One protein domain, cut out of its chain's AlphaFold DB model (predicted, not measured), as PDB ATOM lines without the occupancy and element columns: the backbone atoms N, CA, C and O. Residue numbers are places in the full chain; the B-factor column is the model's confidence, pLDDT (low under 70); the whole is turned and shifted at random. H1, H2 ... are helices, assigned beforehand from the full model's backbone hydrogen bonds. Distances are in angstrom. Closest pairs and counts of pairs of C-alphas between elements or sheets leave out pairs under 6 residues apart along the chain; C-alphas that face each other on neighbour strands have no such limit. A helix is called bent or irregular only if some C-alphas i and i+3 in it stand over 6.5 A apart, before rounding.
ATOM      1  N   ALA A 111     -21.347 -43.238 -34.536       75.19
ATOM      2  CA  ALA A 111     -22.293 -42.909 -33.476       75.19
ATOM      3  C   ALA A 111     -23.355 -41.909 -33.962       75.19
ATOM      4  O   ALA A 111     -24.541 -42.134 -33.727       75.19
ATOM      5  N   ASP A 112     -22.965 -40.869 -34.696       70.25
ATOM      6  CA  ASP A 112     -23.900 -39.882 -35.256       70.25
ATOM      7  C   ASP A 112     -24.828 -40.518 -36.296       70.25
ATOM      8  O   ASP A 112     -26.045 -40.327 -36.261       70.25
ATOM      9  N   LEU A 113     -24.272 -41.354 -37.178       77.94
ATOM     10  CA  LEU A 113     -25.035 -42.076 -38.200       77.94
ATOM     11  C   LEU A 113     -26.063 -43.034 -37.580       77.94
ATOM     12  O   LEU A 113     -27.164 -43.183 -38.109       77.94
ATOM     13  N   SER A 114     -25.747 -43.645 -36.434       79.94
ATOM     14  CA  SER A 114     -26.693 -44.513 -35.722       79.94
ATOM     15  C   SER A 114     -27.927 -43.769 -35.189       79.94
ATOM     16  O   SER A 114     -28.996 -44.369 -35.086       79.94
ATOM     17  N   ARG A 115     -27.818 -42.461 -34.907       77.31
ATOM     18  CA  ARG A 115     -28.908 -41.647 -34.335       77.31
ATOM     19  C   ARG A 115     -29.957 -41.231 -35.368       77.31
ATOM     20  O   ARG A 115     -31.107 -41.015 -35.006       77.31
ATOM     21  N   VAL A 116     -29.580 -41.145 -36.643       74.94
ATOM     22  CA  VAL A 116     -30.468 -40.723 -37.748       74.94
ATOM     23  C   VAL A 116     -31.169 -41.893 -38.457       74.94
ATOM     24  O   VAL A 116     -31.929 -41.686 -39.402       74.94
ATOM     25  N   GLY A 117     -30.930 -43.132 -38.010       77.62
ATOM     26  CA  GLY A 117     -31.482 -44.347 -38.616       77.62
ATOM     27  C   GLY A 117     -30.892 -44.672 -39.996       77.62
ATOM     28  O   GLY A 117     -30.201 -43.865 -40.610       77.62
ATOM     29  N   ALA A 118     -31.164 -45.874 -40.521       75.62
ATOM     30  CA  ALA A 118     -30.524 -46.366 -41.752       75.62
ATOM     31  C   ALA A 118     -30.801 -45.491 -42.995       75.62
ATOM     32  O   ALA A 118     -29.899 -45.256 -43.799       75.62
ATOM     33  N   GLY A 119     -32.030 -44.974 -43.131       73.81
ATOM     34  CA  GLY A 119     -32.404 -44.064 -44.222       73.81
ATOM     35  C   GLY A 119     -31.723 -42.695 -44.122       73.81
ATOM     36  O   GLY A 119     -31.224 -42.182 -45.124       73.81
ATOM     37  N   GLY A 120     -31.628 -42.135 -42.912       77.38
ATOM     38  CA  GLY A 120     -30.915 -40.882 -42.659       77.38
ATOM     39  C   GLY A 120     -29.400 -41.027 -42.814       77.38
ATOM     40  O   GLY A 120     -28.757 -40.154 -43.388       77.38
ATOM     41  N   ALA A 121     -28.826 -42.159 -42.396       79.75
ATOM     42  CA  ALA A 121     -27.392 -42.423 -42.485       79.75
ATOM     43  C   ALA A 121     -26.891 -42.437 -43.938       79.75
ATOM     44  O   ALA A 121     -25.849 -41.852 -44.240       79.75
ATOM     45  N   ALA A 122     -27.649 -43.049 -44.853       80.19
ATOM     46  CA  ALA A 122     -27.331 -43.035 -46.280       80.19
ATOM     47  C   ALA A 122     -27.376 -41.612 -46.864       80.19
ATOM     48  O   ALA A 122     -26.470 -41.217 -47.600       80.19
ATOM     49  N   ALA A 123     -28.390 -40.821 -46.495       80.19
ATOM     50  CA  ALA A 123     -28.535 -39.439 -46.945       80.19
ATOM     51  C   ALA A 123     -27.404 -38.533 -46.421       80.19
ATOM     52  O   ALA A 123     -26.825 -37.765 -47.192       80.19
ATOM     53  N   VAL A 124     -27.039 -38.668 -45.141       80.12
ATOM     54  CA  VAL A 124     -25.925 -37.942 -44.509       80.12
ATOM     55  C   VAL A 124     -24.590 -38.329 -45.144       80.12
ATOM     56  O   VAL A 124     -23.817 -37.450 -45.514       80.12
ATOM     57  N   THR A 125     -24.346 -39.620 -45.376       81.12
ATOM     58  CA  THR A 125     -23.116 -40.096 -46.035       81.12
ATOM     59  C   THR A 125     -23.002 -39.552 -47.463       81.12
ATOM     60  O   THR A 125     -21.946 -39.069 -47.876       81.12
ATOM     61  N   ALA A 126     -24.102 -39.566 -48.222       81.62
ATOM     62  CA  ALA A 126     -24.143 -39.004 -49.569       81.62
ATOM     63  C   ALA A 126     -23.916 -37.484 -49.568       81.62
ATOM     64  O   ALA A 126     -23.241 -36.964 -50.457       81.62
ATOM     65  N   LEU A 127     -24.454 -36.769 -48.574       81.94
ATOM     66  CA  LEU A 127     -24.188 -35.344 -48.386       81.94
ATOM     67  C   LEU A 127     -22.706 -35.093 -48.099       81.94
ATOM     68  O   LEU A 127     -22.116 -34.250 -48.764       81.94
ATOM     69  N   GLN A 128     -22.090 -35.830 -47.173       80.88
ATOM     70  CA  GLN A 128     -20.663 -35.679 -46.869       80.88
ATOM     71  C   GLN A 128     -19.796 -35.859 -48.117       80.88
ATOM     72  O   GLN A 128     -18.917 -35.040 -48.374       80.88
ATOM     73  N   ALA A 129     -20.089 -36.872 -48.938       79.94
ATOM     74  CA  ALA A 129     -19.382 -37.094 -50.197       79.94
ATOM     75  C   ALA A 129     -19.544 -35.918 -51.178       79.94
ATOM     76  O   ALA A 129     -18.555 -35.465 -51.757       79.94
ATOM     77  N   ARG A 130     -20.764 -35.376 -51.333       78.81
ATOM     78  CA  ARG A 130     -21.009 -34.189 -52.174       78.81
ATOM     79  C   ARG A 130     -20.290 -32.954 -51.643       78.81
ATOM     80  O   ARG A 130     -19.696 -32.226 -52.430       78.81
ATOM     81  N   LEU A 131     -20.310 -32.734 -50.329       77.25
ATOM     82  CA  LEU A 131     -19.632 -31.602 -49.701       77.25
ATOM     83  C   LEU A 131     -18.116 -31.705 -49.856       77.25
ATOM     84  O   LEU A 131     -17.494 -30.708 -50.196       77.25
ATOM     85  N   HIS A 132     -17.526 -32.889 -49.685       74.81
ATOM     86  CA  HIS A 132     -16.096 -33.102 -49.919       74.81
ATOM     87  C   HIS A 132     -15.722 -32.858 -51.386       74.81
ATOM     88  O   HIS A 132     -14.734 -32.185 -51.663       74.81
ATOM     89  N   ALA A 133     -16.532 -33.347 -52.330       72.94
ATOM     90  CA  ALA A 133     -16.305 -33.115 -53.754       72.94
ATOM     91  C   ALA A 133     -16.454 -31.632 -54.141       72.94
ATOM     92  O   ALA A 133     -15.707 -31.135 -54.980       72.94
ATOM     93  N   ALA A 134     -17.404 -30.921 -53.528       69.44
ATOM     94  CA  ALA A 134     -17.679 -29.511 -53.798       69.44
ATOM     95  C   ALA A 134     -16.722 -28.548 -53.076       69.44
ATOM     96  O   ALA A 134     -16.515 -27.433 -53.555       69.44
ATOM     97  N   ALA A 135     -16.146 -28.958 -51.942       65.31
ATOM     98  CA  ALA A 135     -15.262 -28.122 -51.136       65.31
ATOM     99  C   ALA A 135     -13.952 -27.772 -51.858       65.31
ATOM    100  O   ALA A 135     -13.394 -26.712 -51.586       65.31
ATOM    101  N   GLY A 136     -13.485 -28.604 -52.800       65.44
ATOM    102  CA  GLY A 136     -12.263 -28.337 -53.564       65.44
ATOM    103  C   GLY A 136     -11.042 -28.150 -52.654       65.44
ATOM    104  O   GLY A 136     -10.715 -29.034 -51.870       65.44
ATOM    105  N   ASP A 137     -10.383 -26.994 -52.750       56.84
ATOM    106  CA  ASP A 137      -9.266 -26.567 -51.888       56.84
ATOM    107  C   ASP A 137      -9.715 -25.919 -50.560       56.84
ATOM    108  O   ASP A 137      -8.885 -25.513 -49.750       56.84
ATOM    109  N   GLY A 138     -11.026 -25.806 -50.323       58.00
ATOM    110  CA  GLY A 138     -11.609 -25.121 -49.168       58.00
ATOM    111  C   GLY A 138     -11.648 -23.593 -49.293       58.00
ATOM    112  O   GLY A 138     -12.218 -22.931 -48.422       58.00
ATOM    113  N   GLY A 139     -11.130 -23.014 -50.384       51.53
ATOM    114  CA  GLY A 139     -10.931 -21.569 -50.550       51.53
ATOM    115  C   GLY A 139     -12.219 -20.747 -50.678       51.53
ATOM    116  O   GLY A 139     -12.226 -19.530 -50.500       51.53
ATOM    117  N   LYS A 140     -13.355 -21.392 -50.959       57.03
ATOM    118  CA  LYS A 140     -14.667 -20.722 -51.031       57.03
ATOM    119  C   LYS A 140     -15.509 -20.888 -49.766       57.03
ATOM    120  O   LYS A 140     -16.576 -20.280 -49.668       57.03
ATOM    121  N   GLY A 141     -15.034 -21.671 -48.795       66.25
ATOM    122  CA  GLY A 141     -15.832 -22.078 -47.641       66.25
ATOM    123  C   GLY A 141     -17.127 -22.788 -48.055       66.25
ATOM    124  O   GLY A 141     -17.226 -23.365 -49.140       66.25
ATOM    125  N   ILE A 142     -18.141 -22.736 -47.189       74.19
ATOM    126  CA  ILE A 142     -19.473 -23.261 -47.512       74.19
ATOM    127  C   ILE A 142     -20.163 -22.301 -48.483       74.19
ATOM    128  O   ILE A 142     -20.431 -21.147 -48.160       74.19
ATOM    129  N   THR A 143     -20.464 -22.792 -49.684       73.50
ATOM    130  CA  THR A 143     -21.181 -22.020 -50.706       73.50
ATOM    131  C   THR A 143     -22.700 -22.043 -50.469       73.50
ATOM    132  O   THR A 143     -23.206 -22.969 -49.829       73.50
ATOM    133  N   PRO A 144     -23.474 -21.099 -51.041       78.56
ATOM    134  CA  PRO A 144     -24.936 -21.142 -50.972       78.56
ATOM    135  C   PRO A 144     -25.546 -22.451 -51.493       78.56
ATOM    136  O   PRO A 144     -26.515 -22.947 -50.923       78.56
ATOM    137  N   ALA A 145     -24.954 -23.043 -52.535       77.25
ATOM    138  CA  ALA A 145     -25.380 -24.340 -53.059       77.25
ATOM    139  C   ALA A 145     -25.147 -25.468 -52.040       77.25
ATOM    140  O   ALA A 145     -26.034 -26.282 -51.807       77.25
ATOM    141  N   MET A 146     -23.993 -25.471 -51.364       81.12
ATOM    142  CA  MET A 146     -23.702 -26.433 -50.294       81.12
ATOM    143  C   MET A 146     -24.652 -26.262 -49.102       81.12
ATOM    144  O   MET A 146     -25.136 -27.252 -48.560       81.12
ATOM    145  N   ALA A 147     -24.977 -25.026 -48.715       82.69
ATOM    146  CA  ALA A 147     -25.944 -24.761 -47.650       82.69
ATOM    147  C   ALA A 147     -27.366 -25.233 -48.011       82.69
ATOM    148  O   ALA A 147     -28.075 -25.773 -47.157       82.69
ATOM    149  N   ALA A 148     -27.775 -25.079 -49.275       82.19
ATOM    150  CA  ALA A 148     -29.041 -25.608 -49.781       82.19
ATOM    151  C   ALA A 148     -29.070 -27.147 -49.760       82.19
ATOM    152  O   ALA A 148     -30.057 -27.735 -49.318       82.19
ATOM    153  N   ASP A 149     -27.971 -27.796 -50.149       83.44
ATOM    154  CA  ASP A 149     -27.818 -29.254 -50.098       83.44
ATOM    155  C   ASP A 149     -27.892 -29.796 -48.664       83.44
ATOM    156  O   ASP A 149     -28.571 -30.800 -48.410       83.44
ATOM    157  N   ILE A 150     -27.240 -29.119 -47.710       84.81
ATOM    158  CA  ILE A 150     -27.321 -29.455 -46.281       84.81
ATOM    159  C   ILE A 150     -28.773 -29.343 -45.813       84.81
ATOM    160  O   ILE A 150     -29.305 -30.287 -45.230       84.81
ATOM    161  N   ARG A 151     -29.448 -28.231 -46.130       85.25
ATOM    162  CA  ARG A 151     -30.856 -28.013 -45.771       85.25
ATOM    163  C   ARG A 151     -31.760 -29.108 -46.323       85.25
ATOM    164  O   ARG A 151     -32.543 -29.679 -45.570       85.25
ATOM    165  N   SER A 152     -31.646 -29.418 -47.613       84.81
ATOM    166  CA  SER A 152     -32.451 -30.461 -48.254       84.81
ATOM    167  C   SER A 152     -32.237 -31.819 -47.590       84.81
ATOM    168  O   SER A 152     -33.196 -32.551 -47.354       84.81
ATOM    169  N   THR A 153     -30.990 -32.147 -47.251       84.00
ATOM    170  CA  THR A 153     -30.657 -33.417 -46.594       84.00
ATOM    171  C   THR A 153     -31.220 -33.479 -45.176       84.00
ATOM    172  O   THR A 153     -31.765 -34.508 -44.792       84.00
ATOM    173  N   LEU A 154     -31.149 -32.388 -44.406       81.69
ATOM    174  CA  LEU A 154     -31.733 -32.329 -43.063       81.69
ATOM    175  C   LEU A 154     -33.257 -32.491 -43.101       81.69
ATOM    176  O   LEU A 154     -33.801 -33.280 -42.333       81.69
ATOM    177  N   ILE A 155     -33.940 -31.836 -44.045       82.81
ATOM    178  CA  ILE A 155     -35.388 -32.013 -44.245       82.81
ATOM    179  C   ILE A 155     -35.711 -33.474 -44.576       82.81
ATOM    180  O   ILE A 155     -36.642 -34.039 -44.009       82.81
ATOM    181  N   GLN A 156     -34.938 -34.105 -45.464       79.75
ATOM    182  CA  GLN A 156     -35.149 -35.505 -45.840       79.75
ATOM    183  C   GLN A 156     -34.865 -36.481 -44.691       79.75
ATOM    184  O   GLN A 156     -35.587 -37.462 -44.538       79.75
ATOM    185  N   ALA A 157     -33.829 -36.228 -43.890       76.75
ATOM    186  CA  ALA A 157     -33.404 -37.127 -42.822       76.75
ATOM    187  C   ALA A 157     -34.218 -36.961 -41.527       76.75
ATOM    188  O   ALA A 157     -34.387 -37.933 -40.797       76.75
ATOM    189  N   GLN A 158     -34.703 -35.751 -41.226       72.44
ATOM    190  CA  GLN A 158     -35.310 -35.403 -39.931       72.44
ATOM    191  C   GLN A 158     -36.740 -34.849 -40.048       72.44
ATOM    192  O   GLN A 158     -37.374 -34.558 -39.037       72.44
ATOM    193  N   GLY A 159     -37.269 -34.692 -41.265       74.31
ATOM    194  CA  GLY A 159     -38.616 -34.168 -41.514       74.31
ATOM    195  C   GLY A 159     -38.739 -32.642 -41.414       74.31
ATOM    196  O   GLY A 159     -39.819 -32.105 -41.648       74.31
ATOM    197  N   GLY A 160     -37.654 -31.930 -41.098       79.00
ATOM    198  CA  GLY A 160     -37.636 -30.472 -40.994       79.00
ATOM    199  C   GLY A 160     -36.285 -29.916 -40.547       79.00
ATOM    200  O   GLY A 160     -35.353 -30.661 -40.260       79.00
ATOM    201  N   VAL A 161     -36.182 -28.586 -40.502       81.81
ATOM    202  CA  VAL A 161     -35.011 -27.846 -40.005       81.81
ATOM    203  C   VAL A 161     -35.507 -26.837 -38.978       81.81
ATOM    204  O   VAL A 161     -36.484 -26.134 -39.236       81.81
ATOM    205  N   SER A 162     -34.866 -26.778 -37.808       82.50
ATOM    206  CA  SER A 162     -35.229 -25.799 -36.782       82.50
ATOM    207  C   SER A 162     -34.941 -24.365 -37.259       82.50
ATOM    208  O   SER A 162     -34.031 -24.164 -38.070       82.50
ATOM    209  N   PRO A 163     -35.659 -23.347 -36.747       81.94
ATOM    210  CA  PRO A 163     -35.406 -21.949 -37.105       81.94
ATOM    211  C   PRO A 163     -33.951 -21.517 -36.876       81.94
ATOM    212  O   PRO A 163     -33.375 -20.824 -37.712       81.94
ATOM    213  N   ASP A 164     -33.330 -21.987 -35.790       80.06
ATOM    214  CA  ASP A 164     -31.940 -21.661 -35.452       80.06
ATOM    215  C   ASP A 164     -30.946 -22.266 -36.452       80.06
ATOM    216  O   ASP A 164     -30.011 -21.598 -36.894       80.06
ATOM    217  N   MET A 165     -31.174 -23.516 -36.868       82.69
ATOM    218  CA  MET A 165     -30.355 -24.166 -37.893       82.69
ATOM    219  C   MET A 165     -30.549 -23.502 -39.259       82.69
ATOM    220  O   MET A 165     -29.604 -23.363 -40.034       82.69
ATOM    221  N   GLN A 166     -31.765 -23.045 -39.555       84.81
ATOM    222  CA  GLN A 166     -32.053 -22.307 -40.776       84.81
ATOM    223  C   GLN A 166     -31.306 -20.968 -40.807       84.81
ATOM    224  O   GLN A 166     -30.618 -20.686 -41.788       84.81
ATOM    225  N   ALA A 167     -31.356 -20.211 -39.707       84.38
ATOM    226  CA  ALA A 167     -30.621 -18.962 -39.543       84.38
ATOM    227  C   ALA A 167     -29.104 -19.168 -39.652       84.38
ATOM    228  O   ALA A 167     -28.426 -18.376 -40.305       84.38
ATOM    229  N   LEU A 168     -28.573 -20.251 -39.073       84.88
ATOM    230  CA  LEU A 168     -27.164 -20.614 -39.208       84.88
ATOM    231  C   LEU A 168     -26.793 -20.902 -40.667       84.88
ATOM    232  O   LEU A 168     -25.821 -20.340 -41.166       84.88
ATOM    233  N   LEU A 169     -27.561 -21.741 -41.367       84.88
ATOM    234  CA  LEU A 169     -27.294 -22.070 -42.770       84.88
ATOM    235  C   LEU A 169     -27.386 -20.838 -43.676       84.88
ATOM    236  O   LEU A 169     -26.561 -20.694 -44.573       84.88
ATOM    237  N   ASP A 170     -28.343 -19.941 -43.433       84.06
ATOM    238  CA  ASP A 170     -28.473 -18.683 -44.177       84.06
ATOM    239  C   ASP A 170     -27.294 -17.741 -43.903       84.06
ATOM    240  O   ASP A 170     -26.747 -17.145 -44.832       84.06
ATOM    241  N   ALA A 171     -26.863 -17.629 -42.644       82.75
ATOM    242  CA  ALA A 171     -25.732 -16.796 -42.253       82.75
ATOM    243  C   ALA A 171     -24.413 -17.319 -42.840       82.75
ATOM    244  O   ALA A 171     -23.652 -16.557 -43.431       82.75
ATOM    245  N   VAL A 172     -24.186 -18.633 -42.776       80.81
ATOM    246  CA  VAL A 172     -23.024 -19.295 -43.382       80.81
ATOM    247  C   VAL A 172     -23.052 -19.188 -44.908       80.81
ATOM    248  O   VAL A 172     -22.022 -18.901 -45.505       80.81
ATOM    249  N   ALA A 173     -24.210 -19.352 -45.554       80.12
ATOM    250  CA  ALA A 173     -24.343 -19.178 -47.002       80.12
ATOM    251  C   ALA A 173     -24.058 -17.737 -47.445       80.12
ATOM    252  O   ALA A 173     -23.435 -17.514 -48.483       80.12
ATOM    253  N   LYS A 174     -24.532 -16.759 -46.666       78.38
ATOM    254  CA  LYS A 174     -24.352 -15.329 -46.927       78.38
ATOM    255  C   LYS A 174     -22.908 -14.887 -46.717       78.38
ATOM    256  O   LYS A 174     -22.372 -14.140 -47.534       78.38
ATOM    257  N   ASP A 175     -22.298 -15.322 -45.623       70.56
ATOM    258  CA  ASP A 175     -20.952 -14.904 -45.244       70.56
ATOM    259  C   ASP A 175     -19.869 -15.748 -45.929       70.56
ATOM    260  O   ASP A 175     -18.733 -15.292 -46.080       70.56
ATOM    261  N   GLY A 176     -20.202 -16.965 -46.368       67.69
ATOM    262  CA  GLY A 176     -19.272 -17.924 -46.957       67.69
ATOM    263  C   GLY A 176     -18.073 -18.180 -46.040       67.69
ATOM    264  O   GLY A 176     -18.204 -18.312 -44.823       67.69
ATOM    265  N   GLY A 177     -16.868 -18.177 -46.616       64.38
ATOM    266  CA  GLY A 177     -15.614 -18.299 -45.861       64.38
ATOM    267  C   GLY A 177     -15.276 -17.120 -44.933       64.38
ATOM    268  O   GLY A 177     -14.273 -17.185 -44.228       64.38
ATOM    269  N   LYS A 178     -16.071 -16.037 -44.905       67.50
ATOM    270  CA  LYS A 178     -15.762 -14.838 -44.101       67.50
ATOM    271  C   LYS A 178     -16.084 -14.993 -42.618       67.50
ATOM    272  O   LYS A 178     -15.546 -14.215 -41.835       67.50
ATOM    273  N   LEU A 179     -16.958 -15.944 -42.256       71.00
ATOM    274  CA  LEU A 179     -17.332 -16.291 -40.877       71.00
ATOM    275  C   LEU A 179     -17.410 -15.059 -39.954       71.00
ATOM    276  O   LEU A 179     -16.593 -14.882 -39.045       71.00
ATOM    277  N   THR A 180     -18.363 -14.158 -40.221       72.62
ATOM    278  CA  THR A 180     -18.507 -12.919 -39.436       72.62
ATOM    279  C   THR A 180     -18.762 -13.227 -37.954       72.62
ATOM    280  O   THR A 180     -19.168 -14.343 -37.621       72.62
ATOM    281  N   PRO A 181     -18.608 -12.259 -37.028       75.38
ATOM    282  CA  PRO A 181     -18.872 -12.497 -35.611       75.38
ATOM    283  C   PRO A 181     -20.274 -13.036 -35.337       75.38
ATOM    284  O   PRO A 181     -20.440 -13.881 -34.468       75.38
ATOM    285  N   GLY A 182     -21.276 -12.570 -36.093       79.25
ATOM    286  CA  GLY A 182     -22.645 -13.069 -35.977       79.25
ATOM    287  C   GLY A 182     -22.749 -14.541 -36.375       79.25
ATOM    288  O   GLY A 182     -23.315 -15.340 -35.636       79.25
ATOM    289  N   THR A 183     -22.128 -14.925 -37.490       81.94
ATOM    290  CA  THR A 183     -22.081 -16.326 -37.939       81.94
ATOM    291  C   THR A 183     -21.285 -17.210 -36.981       81.94
ATOM    292  O   THR A 183     -21.722 -18.312 -36.661       81.94
ATOM    293  N   MET A 184     -20.173 -16.716 -36.432       83.06
ATOM    294  CA  MET A 184     -19.401 -17.433 -35.411       83.06
ATOM    295  C   MET A 184     -20.182 -17.629 -34.109       83.06
ATOM    296  O   MET A 184     -20.047 -18.674 -33.481       83.06
ATOM    297  N   GLN A 185     -21.039 -16.682 -33.718       84.00
ATOM    298  CA  GLN A 185     -21.931 -16.854 -32.566       84.00
ATOM    299  C   GLN A 185     -22.983 -17.930 -32.799       84.00
ATOM    300  O   GLN A 185     -23.237 -18.733 -31.904       84.00
ATOM    301  N   LEU A 186     -23.570 -17.973 -33.995       85.69
ATOM    302  CA  LEU A 186     -24.505 -19.034 -34.363       85.69
ATOM    303  C   LEU A 186     -23.804 -20.402 -34.359       85.69
ATOM    304  O   LEU A 186     -24.343 -21.359 -33.809       85.69
ATOM    305  N   LEU A 187     -22.576 -20.481 -34.886       84.81
ATOM    306  CA  LEU A 187     -21.752 -21.694 -34.842       84.81
ATOM    307  C   LEU A 187     -21.390 -22.102 -33.411       84.81
ATOM    308  O   LEU A 187     -21.483 -23.278 -33.072       84.81
ATOM    309  N   GLN A 188     -21.018 -21.149 -32.556       86.62
ATOM    310  CA  GLN A 188     -20.740 -21.401 -31.144       86.62
ATOM    311  C   GLN A 188     -21.986 -21.926 -30.419       86.62
ATOM    312  O   GLN A 188     -21.888 -22.884 -29.653       86.62
ATOM    313  N   GLY A 189     -23.154 -21.328 -30.667       86.00
ATOM    314  CA  GLY A 189     -24.430 -21.791 -30.122       86.00
ATOM    315  C   GLY A 189     -24.738 -23.225 -30.549       86.00
ATOM    316  O   GLY A 189     -24.967 -24.080 -29.696       86.00
ATOM    317  N   ALA A 190     -24.646 -23.510 -31.850       84.06
ATOM    318  CA  ALA A 190     -24.838 -24.853 -32.390       84.06
ATOM    319  C   ALA A 190     -23.838 -25.866 -31.805       84.06
ATOM    320  O   ALA A 190     -24.236 -26.959 -31.410       84.06
ATOM    321  N   GLY A 191     -22.562 -25.489 -31.676       83.38
ATOM    322  CA  GLY A 191     -21.524 -26.334 -31.088       83.38
ATOM    323  C   GLY A 191     -21.776 -26.656 -29.613       83.38
ATOM    324  O   GLY A 191     -21.625 -27.803 -29.197       83.38
ATOM    325  N   ARG A 192     -22.222 -25.672 -28.821       85.56
ATOM    326  CA  ARG A 192     -22.598 -25.879 -27.412       85.56
ATOM    327  C   ARG A 192     -23.807 -26.799 -27.277       85.56
ATOM    328  O   ARG A 192     -23.774 -27.697 -26.438       85.56
ATOM    329  N   SER A 193     -24.838 -26.606 -28.099       83.69
ATOM    330  CA  SER A 193     -26.015 -27.481 -28.112       83.69
ATOM    331  C   SER A 193     -25.635 -28.916 -28.483       83.69
ATOM    332  O   SER A 193     -25.987 -29.843 -27.762       83.69
ATOM    333  N   ALA A 194     -24.821 -29.100 -29.526       79.75
ATOM    334  CA  ALA A 194     -24.342 -30.419 -29.930       79.75
ATOM    335  C   ALA A 194     -23.537 -31.114 -28.813       79.75
ATOM    336  O   ALA A 194     -23.804 -32.270 -28.486       79.75
ATOM    337  N   LYS A 195     -22.620 -30.401 -28.141       79.56
ATOM    338  CA  LYS A 195     -21.890 -30.928 -26.971       79.56
ATOM    339  C   LYS A 195     -22.813 -31.309 -25.817       79.56
ATOM    340  O   LYS A 195     -22.585 -32.335 -25.181       79.56
ATOM    341  N   ALA A 196     -23.847 -30.512 -25.544       82.00
ATOM    342  CA  ALA A 196     -24.830 -30.813 -24.503       82.00
ATOM    343  C   ALA A 196     -25.635 -32.089 -24.814       82.00
ATOM    344  O   ALA A 196     -25.994 -32.828 -23.900       82.00
ATOM    345  N   GLU A 197     -25.849 -32.393 -26.095       79.50
ATOM    346  CA  GLU A 197     -26.465 -33.635 -26.584       79.50
ATOM    347  C   GLU A 197     -25.478 -34.820 -26.676       79.50
ATOM    348  O   GLU A 197     -25.826 -35.926 -27.123       79.50
ATOM    349  N   GLY A 198     -24.234 -34.606 -26.235       75.62
ATOM    350  CA  GLY A 198     -23.165 -35.598 -26.243       75.62
ATOM    351  C   GLY A 198     -22.637 -35.915 -27.640       75.62
ATOM    352  O   GLY A 198     -22.151 -37.026 -27.855       75.62
ATOM    353  N   LEU A 199     -22.776 -34.988 -28.591       74.56
ATOM    354  CA  LEU A 199     -22.188 -35.097 -29.922       74.56
ATOM    355  C   LEU A 199     -20.741 -34.593 -29.889       74.56
ATOM    356  O   LEU A 199     -20.426 -33.573 -29.265       74.56
ATOM    357  N   ASP A 200     -19.866 -35.324 -30.570       72.81
ATOM    358  CA  ASP A 200     -18.496 -34.893 -30.813       72.81
ATOM    359  C   ASP A 200     -18.478 -33.965 -32.031       72.81
ATOM    360  O   ASP A 200     -19.028 -34.290 -33.083       72.81
ATOM    361  N   LEU A 201     -17.850 -32.799 -31.885       71.00
ATOM    362  CA  LEU A 201     -17.697 -31.859 -32.992       71.00
ATOM    363  C   LEU A 201     -16.640 -32.336 -33.995       71.00
ATOM    364  O   LEU A 201     -16.586 -31.797 -35.098       71.00
ATOM    365  N   ASN A 202     -15.828 -33.338 -33.633       71.38
ATOM    366  CA  ASN A 202     -14.809 -33.952 -34.486       71.38
ATOM    367  C   ASN A 202     -13.886 -32.902 -35.137       71.38
ATOM    368  O   ASN A 202     -13.565 -32.954 -36.327       71.38
ATOM    369  N   ILE A 203     -13.501 -31.908 -34.336       69.50
ATOM    370  CA  ILE A 203     -12.550 -30.848 -34.673       69.50
ATOM    371  C   ILE A 203     -11.385 -30.886 -33.686       69.50
ATOM    372  O   ILE A 203     -11.483 -31.479 -32.613       69.50
ATOM    373  N   ASP A 204     -10.266 -30.261 -34.050       72.12
ATOM    374  CA  ASP A 204      -9.097 -30.200 -33.174       72.12
ATOM    375  C   ASP A 204      -9.467 -29.617 -31.789       72.12
ATOM    376  O   ASP A 204     -10.140 -28.584 -31.740       72.12
ATOM    377  N   PRO A 205      -9.020 -30.213 -30.663       71.50
ATOM    378  CA  PRO A 205      -9.405 -29.766 -29.322       71.50
ATOM    379  C   PRO A 205      -9.085 -28.298 -29.020       71.50
ATOM    380  O   PRO A 205      -9.795 -27.655 -28.246       71.50
ATOM    381  N   SER A 206      -8.023 -27.743 -29.613       67.69
ATOM    382  CA  SER A 206      -7.678 -26.330 -29.441       67.69
ATOM    383  C   SER A 206      -8.638 -25.412 -30.202       67.69
ATOM    384  O   SER A 206      -9.027 -24.366 -29.681       67.69
ATOM    385  N   ILE A 207      -9.082 -25.838 -31.389       70.56
ATOM    386  CA  ILE A 207     -10.103 -25.150 -32.189       70.56
ATOM    387  C   ILE A 207     -11.468 -25.272 -31.512       70.56
ATOM    388  O   ILE A 207     -12.222 -24.304 -31.470       70.56
ATOM    389  N   GLU A 208     -11.779 -26.438 -30.947       75.25
ATOM    390  CA  GLU A 208     -13.008 -26.666 -30.196       75.25
ATOM    391  C   GLU A 208     -13.093 -25.743 -28.982       75.25
ATOM    392  O   GLU A 208     -14.085 -25.035 -28.811       75.25
ATOM    393  N   LYS A 209     -12.025 -25.699 -28.171       78.25
ATOM    394  CA  LYS A 209     -11.930 -24.790 -27.027       78.25
ATOM    395  C   LYS A 209     -12.189 -23.356 -27.478       78.25
ATOM    396  O   LYS A 209     -13.063 -22.709 -26.917       78.25
ATOM    397  N   ASP A 210     -11.497 -22.903 -28.520       75.69
ATOM    398  CA  ASP A 210     -11.667 -21.556 -29.059       75.69
ATOM    399  C   ASP A 210     -13.105 -21.263 -29.497       75.69
ATOM    400  O   ASP A 210     -13.715 -20.292 -29.049       75.69
ATOM    401  N   LEU A 211     -13.690 -22.134 -30.320       82.25
ATOM    402  CA  LEU A 211     -15.061 -21.981 -30.795       82.25
ATOM    403  C   LEU A 211     -16.044 -21.856 -29.626       82.25
ATOM    404  O   LEU A 211     -16.963 -21.039 -29.674       82.25
ATOM    405  N   LEU A 212     -15.861 -22.652 -28.572       85.62
ATOM    406  CA  LEU A 212     -16.810 -22.741 -27.468       85.62
ATOM    407  C   LEU A 212     -16.590 -21.688 -26.376       85.62
ATOM    408  O   LEU A 212     -17.568 -21.340 -25.707       85.62
ATOM    409  N   SER A 213     -15.373 -21.170 -26.191       82.75
ATOM    410  CA  SER A 213     -15.050 -20.211 -25.124       82.75
ATOM    411  C   SER A 213     -14.860 -18.769 -25.586       82.75
ATOM    412  O   SER A 213     -14.953 -17.874 -24.747       82.75
ATOM    413  N   HIS A 214     -14.616 -18.513 -26.874       78.81
ATOM    414  CA  HIS A 214     -14.323 -17.161 -27.361       78.81
ATOM    415  C   HIS A 214     -15.553 -16.245 -27.339       78.81
ATOM    416  O   HIS A 214     -16.641 -16.637 -27.771       78.81
ATOM    417  N   ASP A 215     -15.387 -14.996 -26.891       79.44
ATOM    418  CA  ASP A 215     -16.424 -13.969 -27.036       79.44
ATOM    419  C   ASP A 215     -16.294 -13.273 -28.395       79.44
ATOM    420  O   ASP A 215     -15.599 -12.273 -28.568       79.44
ATOM    421  N   PHE A 216     -17.022 -13.776 -29.388       78.62
ATOM    422  CA  PHE A 216     -17.032 -13.170 -30.718       78.62
ATOM    423  C   PHE A 216     -17.665 -11.764 -30.745       78.62
ATOM    424  O   PHE A 216     -17.451 -11.032 -31.711       78.62
ATOM    425  N   ASN A 217     -18.404 -11.312 -29.715       74.12
ATOM    426  CA  ASN A 217     -18.838  -9.905 -29.671       74.12
ATOM    427  C   ASN A 217     -17.653  -8.963 -29.578       74.12
ATOM    428  O   ASN A 217     -17.685  -7.869 -30.147       74.12
ATOM    429  N   ASP A 218     -16.611  -9.401 -28.883       72.00
ATOM    430  CA  ASP A 218     -15.394  -8.641 -28.733       72.00
ATOM    431  C   ASP A 218     -14.720  -8.420 -30.086       72.00
ATOM    432  O   ASP A 218     -14.066  -7.399 -30.286       72.00
ATOM    433  N   ASP A 219     -14.973  -9.291 -31.062       67.94
ATOM    434  CA  ASP A 219     -14.466  -9.126 -32.412       67.94
ATOM    435  C   ASP A 219     -15.216  -8.068 -33.223       67.94
ATOM    436  O   ASP A 219     -14.666  -7.557 -34.195       67.94
ATOM    437  N   LYS A 220     -16.435  -7.665 -32.840       69.31
ATOM    438  CA  LYS A 220     -17.233  -6.675 -33.594       69.31
ATOM    439  C   LYS A 220     -16.511  -5.341 -33.760       69.31
ATOM    440  O   LYS A 220     -16.630  -4.723 -34.810       69.31
ATOM    441  N   LYS A 221     -15.697  -4.934 -32.775       65.06
ATOM    442  CA  LYS A 221     -14.836  -3.732 -32.854       65.06
ATOM    443  C   LYS A 221     -13.789  -3.815 -33.965       65.06
ATOM    444  O   LYS A 221     -13.167  -2.813 -34.313       65.06
TER     445      LYS A 221
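What this domain is: This is residues 111 to 221 of the 235 residues of an uncharacterized protein of Elusimicrobia bacterium (UniProt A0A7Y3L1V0). Helices follow one another in an open, curved row: H2 and H3 lie side by side as a hairpin, H4 packs on H3 and is kinked, H5 turns steeply away from H4, and H6 crosses H5. Two short helices sit at the ends of this row, H1 folded back on residues 120 to 124 of H2, and H7 on residues 181 to 185 of H5. The printed part has 111 residues, with seven named helices in the order H1 to H7 and no named strand; the class is all helix. It is compact, with a radius of gyration of the C-alphas of 14.4 A, and elongated, spanning 45 by 29 by 27 A.

Where its parts are: H1, residues 111 to 115, begins at C-alpha 111 (-22.293, -42.909, -33.476). H2, residues 117 to 135, is the longest helix by residues and measures 26.1 A from first to last C-alpha. H3, residues 144 to 158, measures 20.8 A. H4, residues 163 to 178, measures 22.0 A; it has a kink of 47 degrees near residue 172 and is irregular, with C-alphas 174 and 177 9.3 A apart. H5, residues 181 to 196, measures 22.2 A and begins at C-alpha 181 (-18.872, -12.497, -35.611). H6, residues 205 to 213, measures 11.9 A. H7, residues 216 to 219, ends at C-alpha 219 (-14.466, -9.126, -32.412).

How they stand to each other: H1 touches H2 at residues 120 to 124 alone; their closest C-alphas, those of Leu 113 and Ala 121, are 4.9 A apart. H2 and H3 touch as a helical hairpin, running opposite ways at a shallow tilt of 7 degrees, closest at the C-alphas of Gly 120 and Ala 157, 4.5 A. H3 and H4 form a second helical hairpin at a shallow tilt of 25 degrees, closest at the C-alphas of Pro 144 and Ala 173, 4.5 A. The helix packing is part aligned, part crossed: these two pairs are at a shallow tilt and two others are not. H5, the hub, touches H4, H6 and H7. It runs opposite ways to H4 at a steep tilt of 50 degrees, with the C-alphas of Ala 171 and Thr 183 closest at 5.7 A. H6 is only just about perpendicular to H5, at 71 degrees, with the C-alphas of Gln 188 and Leu 212 closest at 5.5 A. H7 touches H5 at residues 181 to 185 alone, closest at the C-alphas of Pro 181 and Phe 216, 5.3 A. H2 and H5 are apart, as are H6 and H7. Every O i to N i+4 pair is within hydrogen-bond range in H1, H2, H3, H5 and H6, and 10 of 12 in H4; H7 is too short for such a pair.

The domain as a whole: The two C-alphas farthest apart, those of Ala 118 and Lys 221, are 46.3 A from each other. The printed part has no cut and no long link; the links H2 to H3 and H5 to H6 are short, with 8 residues each, and the others are tight. The mean pLDDT of the printed part is 77.0, and residues 134 to 141, 176 to 178, 203, 206 and 219 to 221 are under 70.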